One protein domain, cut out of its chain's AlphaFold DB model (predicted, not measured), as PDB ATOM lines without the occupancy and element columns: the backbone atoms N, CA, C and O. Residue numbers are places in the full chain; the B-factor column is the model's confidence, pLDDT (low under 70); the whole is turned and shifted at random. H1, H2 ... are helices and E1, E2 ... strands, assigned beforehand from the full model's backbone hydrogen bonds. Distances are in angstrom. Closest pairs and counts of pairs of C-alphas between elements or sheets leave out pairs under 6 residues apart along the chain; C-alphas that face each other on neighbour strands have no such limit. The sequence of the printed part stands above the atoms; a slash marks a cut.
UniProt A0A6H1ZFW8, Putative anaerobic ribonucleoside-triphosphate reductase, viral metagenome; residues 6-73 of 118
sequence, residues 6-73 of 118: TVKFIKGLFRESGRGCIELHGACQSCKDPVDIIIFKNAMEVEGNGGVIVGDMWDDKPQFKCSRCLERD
ATOM      1  N   THR A   6      28.896  13.409 -20.722       77.75
ATOM      2  CA  THR A   6      28.969  11.974 -20.418       77.75
ATOM      3  C   THR A   6      30.401  11.434 -20.518       77.75
ATOM      4  O   THR A   6      30.876  10.736 -19.622       77.75
ATOM      5  N   VAL A   7      31.143  11.811 -21.564       80.44
ATOM      6  CA  VAL A   7      32.541  11.392 -21.755       80.44
ATOM      7  C   VAL A   7      33.448  12.036 -20.706       80.44
ATOM      8  O   VAL A   7      34.333  11.373 -20.161       80.44
ATOM      9  N   LYS A   8      33.220  13.315 -20.380       83.25
ATOM     10  CA  LYS A   8      33.965  14.021 -19.322       83.25
ATOM     11  C   LYS A   8      33.754  13.366 -17.954       83.25
ATOM     12  O   LYS A   8      34.727  13.185 -17.222       83.25
ATOM     13  N   PHE A   9      32.522  12.966 -17.647       82.81
ATOM     14  CA  PHE A   9      32.159  12.264 -16.418       82.81
ATOM     15  C   PHE A   9      32.848  10.897 -16.313       82.81
ATOM     16  O   PHE A   9      33.528  10.630 -15.325       82.81
ATOM     17  N   ILE A  10      32.775  10.074 -17.365       82.56
ATOM     18  CA  ILE A  10      33.427   8.752 -17.398       82.56
ATOM     19  C   ILE A  10      34.951   8.888 -17.247       82.56
ATOM     20  O   ILE A  10      35.562   8.200 -16.426       82.56
ATOM     21  N   LYS A  11      35.581   9.825 -17.973       83.25
ATOM     22  CA  LYS A  11      37.016  10.133 -17.815       83.25
ATOM     23  C   LYS A  11      37.349  10.606 -16.391       83.25
ATOM     24  O   LYS A  11      38.433  10.306 -15.892       83.25
ATOM     25  N   GLY A  12      36.447  11.343 -15.740       83.94
ATOM     26  CA  GLY A  12      36.543  11.731 -14.330       83.94
ATOM     27  C   GLY A  12      36.594  10.522 -13.398       83.94
ATOM     28  O   GLY A  12      37.572  10.366 -12.668       83.94
ATOM     29  N   LEU A  13      35.619   9.616 -13.509       83.12
ATOM     30  CA  LEU A  13      35.536   8.412 -12.676       83.12
ATOM     31  C   LEU A  13      36.780   7.513 -12.791       83.12
ATOM     32  O   LEU A  13      37.266   6.986 -11.786       83.12
ATOM     33  N   PHE A  14      37.340   7.364 -13.997       83.56
ATOM     34  CA  PHE A  14      38.578   6.598 -14.195       83.56
ATOM     35  C   PHE A  14      39.813   7.262 -13.573       83.56
ATOM     36  O   PHE A  14      40.718   6.548 -13.134       83.56
ATOM     37  N   ARG A  15      39.871   8.604 -13.523       81.44
ATOM     38  CA  ARG A  15      40.963   9.329 -12.848       81.44
ATOM     39  C   ARG A  15      40.928   9.127 -11.337       81.44
ATOM     40  O   ARG A  15      41.988   8.988 -10.741       81.44
ATOM     41  N   GLU A  16      39.741   9.081 -10.743       80.56
ATOM     42  CA  GLU A  16      39.571   8.908  -9.295       80.56
ATOM     43  C   GLU A  16      39.775   7.457  -8.846       80.56
ATOM     44  O   GLU A  16      40.427   7.201  -7.838       80.56
ATOM     45  N   SER A  17      39.246   6.493  -9.603       77.06
ATOM     46  CA  SER A  17      39.261   5.086  -9.186       77.06
ATOM     47  C   SER A  17      40.598   4.389  -9.439       77.06
ATOM     48  O   SER A  17      40.918   3.420  -8.752       77.06
ATOM     49  N   GLY A  18      41.355   4.801 -10.465       71.62
ATOM     50  CA  GLY A  18      42.608   4.148 -10.872       71.62
ATOM     51  C   GLY A  18      42.460   2.709 -11.400       71.62
ATOM     52  O   GLY A  18      43.458   2.083 -11.752       71.62
ATOM     53  N   ARG A  19      41.232   2.177 -11.481       75.94
ATOM     54  CA  ARG A  19      40.915   0.810 -11.929       75.94
ATOM     55  C   ARG A  19      40.762   0.733 -13.450       75.94
ATOM     56  O   ARG A  19      40.442   1.721 -14.108       75.94
ATOM     57  N   GLY A  20      40.995  -0.459 -14.005       78.06
ATOM     58  CA  GLY A  20      40.800  -0.752 -15.431       78.06
ATOM     59  C   GLY A  20      39.333  -0.945 -15.836       78.06
ATOM     60  O   GLY A  20      39.007  -0.774 -17.010       78.06
ATOM     61  N   CYS A  21      38.462  -1.242 -14.869       82.12
ATOM     62  CA  CYS A  21      37.019  -1.386 -15.029       82.12
ATOM     63  C   CYS A  21      36.266  -0.596 -13.949       82.12
ATOM     64  O   CYS A  21      36.749  -0.442 -12.820       82.12
ATOM     65  N   ILE A  22      35.090  -0.088 -14.311       84.88
ATOM     66  CA  ILE A  22      34.144   0.549 -13.392       84.88
ATOM     67  C   ILE A  22      32.796  -0.133 -13.576       84.88
ATOM     68  O   ILE A  22      32.278  -0.182 -14.690       84.88
ATOM     69  N   GLU A  23      32.247  -0.628 -12.474       84.88
ATOM     70  CA  GLU A  23      30.916  -1.220 -12.406       84.88
ATOM     71  C   GLU A  23      29.954  -0.180 -11.828       84.88
ATOM     72  O   GLU A  23      30.212   0.404 -10.771       84.88
ATOM     73  N   LEU A  24      28.868   0.088 -12.545       83.81
ATOM     74  CA  LEU A  24      27.809   0.996 -12.131       83.81
ATOM     75  C   LEU A  24      26.490   0.232 -12.092       83.81
ATOM     76  O   LEU A  24      26.063  -0.338 -13.095       83.81
ATOM     77  N   HIS A  25      25.834   0.282 -10.937       87.94
ATOM     78  CA  HIS A  25      24.534  -0.333 -10.702       87.94
ATOM     79  C   HIS A  25      23.503   0.757 -10.423       87.94
ATOM     80  O   HIS A  25      23.747   1.673  -9.632       87.94
ATOM     81  N   GLY A  26      22.343   0.661 -11.058       85.88
ATOM     82  CA  GLY A  26      21.271   1.635 -10.907       85.88
ATOM     83  C   GLY A  26      19.935   1.109 -11.410       85.88
ATOM     84  O   GLY A  26      19.774  -0.069 -11.712       85.88
ATOM     85  N   ALA A  27      18.953   1.998 -11.503       86.81
ATOM     86  CA  ALA A  27      17.663   1.706 -12.113       86.81
ATOM     87  C   ALA A  27      17.414   2.680 -13.262       86.81
ATOM     88  O   ALA A  27      17.746   3.864 -13.166       86.81
ATOM     89  N   CYS A  28      16.806   2.194 -14.340       86.19
ATOM     90  CA  CYS A  28      16.478   3.012 -15.494       86.19
ATOM     91  C   CYS A  28      15.490   4.121 -15.108       86.19
ATOM     92  O   CYS A  28      14.410   3.848 -14.587       86.19
ATOM     93  N   GLN A  29      15.790   5.367 -15.469       81.06
ATOM     94  CA  GLN A  29      14.935   6.514 -15.155       81.06
ATOM     95  C   GLN A  29      13.525   6.406 -15.772       81.06
ATOM     96  O   GLN A  29      12.548   6.841 -15.166       81.06
ATOM     97  N   SER A  30      13.405   5.814 -16.966       81.50
ATOM     98  CA  SER A  30      12.129   5.686 -17.683       81.50
ATOM     99  C   SER A  30      11.273   4.496 -17.219       81.50
ATOM    100  O   SER A  30      10.114   4.690 -16.861       81.50
ATOM    101  N   CYS A  31      11.806   3.267 -17.230       84.88
ATOM    102  CA  CYS A  31      11.035   2.053 -16.908       84.88
ATOM    103  C   CYS A  31      11.226   1.523 -15.481       84.88
ATOM    104  O   CYS A  31      10.431   0.695 -15.052       84.88
ATOM    105  N   LYS A  32      12.230   2.011 -14.739       84.56
ATOM    106  CA  LYS A  32      12.640   1.523 -13.407       84.56
ATOM    107  C   LYS A  32      13.224   0.106 -13.371       84.56
ATOM    108  O   LYS A  32      13.465  -0.403 -12.280       84.56
ATOM    109  N   ASP A  33      13.498  -0.501 -14.524       87.44
ATOM    110  CA  ASP A  33      14.208  -1.783 -14.593       87.44
ATOM    111  C   ASP A  33      15.654  -1.635 -14.077       87.44
ATOM    112  O   ASP A  33      16.248  -0.563 -14.253       87.44
ATOM    113  N   PRO A  34      16.236  -2.677 -13.454       87.75
ATOM    114  CA  PRO A  34      17.619  -2.649 -12.987       87.75
ATOM    115  C   PRO A  34      18.594  -2.520 -14.162       87.75
ATOM    116  O   PRO A  34      18.419  -3.153 -15.205       87.75
ATOM    117  N   VAL A  35      19.615  -1.684 -13.988       88.12
ATOM    118  CA  VAL A  35      20.636  -1.386 -14.989       88.12
ATOM    119  C   VAL A  35      22.017  -1.629 -14.391       88.12
ATOM    120  O   VAL A  35      22.380  -1.006 -13.395       88.12
ATOM    121  N   ASP A  36      22.776  -2.494 -15.052       87.19
ATOM    122  CA  ASP A  36      24.141  -2.873 -14.723       87.19
ATOM    123  C   ASP A  36      25.037  -2.528 -15.912       87.19
ATOM    124  O   ASP A  36      24.772  -2.932 -17.051       87.19
ATOM    125  N   ILE A  37      26.070  -1.730 -15.651       87.31
ATOM    126  CA  ILE A  37      26.962  -1.190 -16.675       87.31
ATOM    127  C   ILE A  37      28.400  -1.405 -16.233       87.31
ATOM    128  O   ILE A  37      28.800  -0.977 -15.150       87.31
ATOM    129  N   ILE A  38      29.187  -2.015 -17.106       85.44
ATOM    130  CA  ILE A  38      30.615  -2.236 -16.936       85.44
ATOM    131  C   ILE A  38      31.331  -1.427 -18.013       85.44
ATOM    132  O   ILE A  38      31.102  -1.614 -19.206       85.44
ATOM    133  N   ILE A  39      32.185  -0.497 -17.588       84.50
ATOM    134  CA  ILE A  39      32.949   0.362 -18.497       84.50
ATOM    135  C   ILE A  39      34.423  -0.022 -18.415       84.50
ATOM    136  O   ILE A  39      35.016   0.009 -17.331       84.50
ATOM    137  N   PHE A  40      35.031  -0.329 -19.564       82.12
ATOM    138  CA  PHE A  40      36.447  -0.687 -19.666       82.12
ATOM    139  C   PHE A  40      37.305   0.483 -20.158       82.12
ATOM    140  O   PHE A  40      37.015   1.129 -21.168       82.12
ATOM    141  N   LYS A  41      38.433   0.725 -19.479       74.50
ATOM    142  CA  LYS A  41      39.362   1.826 -19.791       74.50
ATOM    143  C   LYS A  41      40.059   1.676 -21.151       74.50
ATOM    144  O   LYS A  41      40.429   2.676 -21.758       74.50
ATOM    145  N   ASN A  42      40.258   0.441 -21.613       66.25
ATOM    146  CA  ASN A  42      41.173   0.133 -22.720       66.25
ATOM    147  C   ASN A  42      40.608   0.496 -24.104       66.25
ATOM    148  O   ASN A  42      41.388   0.716 -25.026       66.25
ATOM    149  N   ALA A  43      39.281   0.603 -24.234       62.16
ATOM    150  CA  ALA A  43      38.605   0.950 -25.488       62.16
ATOM    151  C   ALA A  43      37.357   1.837 -25.304       62.16
ATOM    152  O   ALA A  43      36.689   2.163 -26.280       62.16
ATOM    153  N   MET A  44      37.045   2.264 -24.070       67.38
ATOM    154  CA  MET A  44      35.779   2.941 -23.745       67.38
ATOM    155  C   MET A  44      34.558   2.099 -24.158       67.38
ATOM    156  O   MET A  44      33.517   2.626 -24.545       67.38
ATOM    157  N   GLU A  45      34.713   0.778 -24.079       71.38
ATOM    158  CA  GLU A  45      33.654  -0.190 -24.326       71.38
ATOM    159  C   GLU A  45      32.733  -0.253 -23.112       71.38
ATOM    160  O   GLU A  45      33.180  -0.239 -21.959       71.38
ATOM    161  N   VAL A  46      31.437  -0.283 -23.407       76.31
ATOM    162  CA  VAL A  46      30.361  -0.363 -22.429       76.31
ATOM    163  C   VAL A  46      29.704  -1.724 -22.604       76.31
ATOM    164  O   VAL A  46      29.068  -1.973 -23.628       76.31
ATOM    165  N   GLU A  47      29.861  -2.599 -21.620       77.38
ATOM    166  CA  GLU A  47      29.135  -3.865 -21.541       77.38
ATOM    167  C   GLU A  47      28.019  -3.744 -20.506       77.38
ATOM    168  O   GLU A  47      28.206  -3.161 -19.439       77.38
ATOM    169  N   GLY A  48      26.840  -4.282 -20.809       81.19
ATOM    170  CA  GLY A  48      25.716  -4.246 -19.881       81.19
ATOM    171  C   GLY A  48      24.363  -4.129 -20.561       81.19
ATOM    172  O   GLY A  48      24.233  -4.184 -21.784       81.19
ATOM    173  N   ASN A  49      23.330  -3.959 -19.742       81.88
ATOM    174  CA  ASN A  49      21.939  -3.846 -20.189       81.88
ATOM    175  C   ASN A  49      21.462  -2.381 -20.304       81.88
ATOM    176  O   ASN A  49      20.263  -2.121 -20.457       81.88
ATOM    177  N   GLY A  50      22.382  -1.412 -20.250       83.19
ATOM    178  CA  GLY A  50      22.064   0.011 -20.304       83.19
ATOM    179  C   GLY A  50      23.267   0.923 -20.525       83.19
ATOM    180  O   GLY A  50      24.373   0.477 -20.809       83.19
ATOM    181  N   GLY A  51      23.021   2.225 -20.416       82.94
ATOM    182  CA  GLY A  51      24.009   3.286 -20.552       82.94
ATOM    183  C   GLY A  51      23.802   4.386 -19.512       82.94
ATOM    184  O   GLY A  51      22.707   4.563 -18.968       82.94
ATOM    185  N   VAL A  52      24.876   5.125 -19.242       81.62
ATOM    186  CA  VAL A  52      24.848   6.356 -18.444       81.62
ATOM    187  C   VAL A  52      24.841   7.542 -19.383       81.62
ATOM    188  O   VAL A  52      25.609   7.579 -20.342       81.62
ATOM    189  N   ILE A  53      24.007   8.528 -19.072       78.50
ATOM    190  CA  ILE A  53      24.011   9.811 -19.758       78.50
ATOM    191  C   ILE A  53      24.065  10.916 -18.710       78.50
ATOM    192  O   ILE A  53      23.343  10.880 -17.712       78.50
ATOM    193  N   VAL A  54      24.924  11.900 -18.943       76.56
ATOM    194  CA  VAL A  54      25.016  13.121 -18.142       76.56
ATOM    195  C   VAL A  54      24.594  14.276 -19.040       76.56
ATOM    196  O   VAL A  54      25.172  14.462 -20.112       76.56
ATOM    197  N   GLY A  55      23.548  14.996 -18.638       67.25
ATOM    198  CA  GLY A  55      23.061  16.155 -19.379       67.25
ATOM    199  C   GLY A  55      23.998  17.348 -19.209       67.25
ATOM    200  O   GLY A  55      24.513  17.580 -18.123       67.25
ATOM    201  N   ASP A  56      24.189  18.134 -20.269       58.00
ATOM    202  CA  ASP A  56      25.022  19.346 -20.234       58.00
ATOM    203  C   ASP A  56      24.308  20.547 -19.564       58.00
ATOM    204  O   ASP A  56      24.861  21.642 -19.480       58.00
ATOM    205  N   MET A  57      23.050  20.382 -19.128       55.19
ATOM    206  CA  MET A  57      22.198  21.473 -18.655       55.19
ATOM    207  C   MET A  57      21.267  21.054 -17.502       55.19
ATOM    208  O   MET A  57      20.439  20.158 -17.649       55.19
ATOM    209  N   TRP A  58      21.359  21.807 -16.394       53.94
ATOM    210  CA  TRP A  58      20.434  21.897 -15.243       53.94
ATOM    211  C   TRP A  58      20.424  20.743 -14.226       53.94
ATOM    212  O   TRP A  58      19.916  20.939 -13.125       53.94
ATOM    213  N   ASP A  59      21.052  19.603 -14.509       57.03
ATOM    214  CA  ASP A  59      21.350  18.573 -13.504       57.03
ATOM    215  C   ASP A  59      22.645  17.844 -13.900       57.03
ATOM    216  O   ASP A  59      22.649  17.047 -14.835       57.03
ATOM    217  N   ASP A  60      23.730  18.049 -13.146       64.94
ATOM    218  CA  ASP A  60      25.008  17.327 -13.319       64.94
ATOM    219  C   ASP A  60      24.929  15.852 -12.863       64.94
ATOM    220  O   ASP A  60      25.940  15.174 -12.664       64.94
ATOM    221  N   LYS A  61      23.717  15.339 -12.622       73.38
ATOM    222  CA  LYS A  61      23.505  14.000 -12.075       73.38
ATOM    223  C   LYS A  61      23.510  12.960 -13.194       73.38
ATOM    224  O   LYS A  61      22.767  13.120 -14.166       73.38
ATOM    225  N   PRO A  62      24.267  11.860 -13.041       78.62
ATOM    226  CA  PRO A  62      24.241  10.772 -14.004       78.62
ATOM    227  C   PRO A  62      22.866  10.100 -14.005       78.62
ATOM    228  O   PRO A  62      22.350   9.708 -12.958       78.62
ATOM    229  N   GLN A  63      22.284   9.962 -15.193       80.88
ATOM    230  CA  GLN A  63      21.027   9.257 -15.412       80.88
ATOM    231  C   GLN A  63      21.305   7.902 -16.055       80.88
ATOM    232  O   GLN A  63      22.006   7.807 -17.065       80.88
ATOM    233  N   PHE A  64      20.723   6.849 -15.486       85.75
ATOM    234  CA  PHE A  64      20.796   5.494 -16.025       85.75
ATOM    235  C   PHE A  64      19.614   5.245 -16.970       85.75
ATOM    236  O   PHE A  64      18.458   5.489 -16.608       85.75
ATOM    237  N   LYS A  65      19.879   4.719 -18.169       84.25
ATOM    238  CA  LYS A  65      18.847   4.217 -19.094       84.25
ATOM    239  C   LYS A  65      19.168   2.785 -19.513       84.25
ATOM    240  O   LYS A  65      20.313   2.487 -19.820       84.25
ATOM    241  N   CYS A  66      18.168   1.908 -19.573       87.88
ATOM    242  CA  CYS A  66      18.341   0.587 -20.182       87.88
ATOM    243  C   CYS A  66      18.436   0.701 -21.714       87.88
ATOM    244  O   CYS A  66      17.943   1.673 -22.297       87.88
ATOM    245  N   SER A  67      19.024  -0.301 -22.371       84.50
ATOM    246  CA  SER A  67      19.190  -0.346 -23.835       84.50
ATOM    247  C   SER A  67      17.870  -0.102 -24.577       84.50
ATOM    248  O   SER A  67      17.779   0.762 -25.447       84.50
ATOM    249  N   ARG A  68      16.795  -0.752 -24.122       85.19
ATOM    250  CA  ARG A  68      15.440  -0.604 -24.673       85.19
ATOM    251  C   ARG A  68      14.880   0.821 -24.573       85.19
ATOM    252  O   ARG A  68      14.145   1.254 -25.460       85.19
ATOM    253  N   CYS A  69      15.149   1.538 -23.483       83.19
ATOM    254  CA  CYS A  69      14.684   2.919 -23.310       83.19
ATOM    255  C   CYS A  69      15.584   3.926 -24.030       83.19
ATOM    256  O   CYS A  69      15.096   4.979 -24.440       83.19
ATOM    257  N   LEU A  70      16.866   3.604 -24.203       79.06
ATOM    258  CA  LEU A  70      17.813   4.420 -24.954       79.06
ATOM    259  C   LEU A  70      17.463   4.465 -26.447       79.06
ATOM    260  O   LEU A  70      17.494   5.535 -27.047       79.06
ATOM    261  N   GLU A  71      17.069   3.328 -27.024       79.88
ATOM    262  CA  GLU A  71      16.633   3.245 -28.426       79.88
ATOM    263  C   GLU A  71      15.327   4.005 -28.688       79.88
ATOM    264  O   GLU A  71      15.149   4.584 -29.758       79.88
ATOM    265  N   ARG A  72      14.404   4.014 -27.718       74.75
ATOM    266  CA  ARG A  72      13.107   4.699 -27.853       74.75
ATOM    267  C   ARG A  72      13.201   6.211 -27.709       74.75
ATOM    268  O   ARG A  72      12.571   6.921 -28.479       74.75
ATOM    269  N   ASP A  73      13.951   6.679 -26.717       65.88
ATOM    270  CA  ASP A  73      14.076   8.097 -26.367       65.88
ATOM    271  C   ASP A  73      15.551   8.508 -26.397       65.88
ATOM    272  O   ASP A  73      16.161   8.829 -25.367       65.88
TER     273      ASP A  73
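This is residues 6 to 73 of the 118 residues of the protein "Putative anaerobic ribonucleoside-triphosphate reductase" of viral metagenome (UniProt A0A6H1ZFW8). A three-strand sheet, E1 E2 E3, makes a long wall, and near the end where E1 ends and E2 begins a two-strand hairpin, E4 E5, rises from it, so that the two sheets together look like an L. H1 spans the space between the two arms of the L, with its residues 10 to 14 grazing the wall and its first residues beside the end of E4, while short H2 packs on the foot of the hairpin at E4. The printed part has 68 residues, with two named helices and five named strands in the order H1 E1 E2 E3 E4 E5 H2. Both sheets are antiparallel, and the class is mixed, helices and strands. The whole is compact, with a radius of gyration of the C-alphas of 11.9 A and spans of 32 by 27 by 17 A.

The larger sheet holds E1, residues 21 to 27, 19.8 A long, E2, residues 34 to 40, 20.1 A long, and E3, residues 45 to 48, 10.0 A long. C-alpha 21 is at (37.019, -1.386, -15.029). The second sheet holds E4, residues 50 to 53, 10.0 A, and E5, residues 63 to 66, 10.3 A. H1, residues 6 to 17, is 16.7 A long and begins with C-alpha 6 at (28.969, 11.974, -20.418). H2, residues 67 to 72, is 8.9 A long and ends with C-alpha 72 at (13.107, 4.699, -27.853).

E1 E2 E3 form a meander, each strand the antiparallel neighbour of the one before, with E1 and E3 as edge strands. In the hairpin E1 and E2, N 24 and O 37 are 2.8 A apart, within hydrogen-bond range. In the hairpin E2 and E3, N 38 and O 47 are 2.8 A apart, also within range. The hairpin E4 and E5 has N 51 and O 65 within range at 2.8 A. The closest C-alphas of E2 and E4 are those of Val 35 and Gly 50, 5.7 A apart. Those of E1 and E5 are Ala 27 and Phe 64, 6.3 A apart. E1 and E4 are near each other. E3 and E4 meet only through their link. H1 is on the larger sheet but only grazes it, and its closest C-alpha pair with E4 is Thr 6 and Ile 53, 5.4 A. H2 is not on the larger sheet; its closest C-alpha pair with E4 is Ser 67 and Gly 50, 4.6 A. H1 and H2 are apart. Every O i to N i+4 pair is within hydrogen-bond range in H1, and 1 of 2 in H2.

The two C-alphas farthest apart, those of Gly 18 and Arg 72, are 34.0 A apart. The printed part has no cut, and no link is long. The mean pLDDT of the printed part is 79.0; residues 42 to 44, 55 to 60 and 73 are under 70.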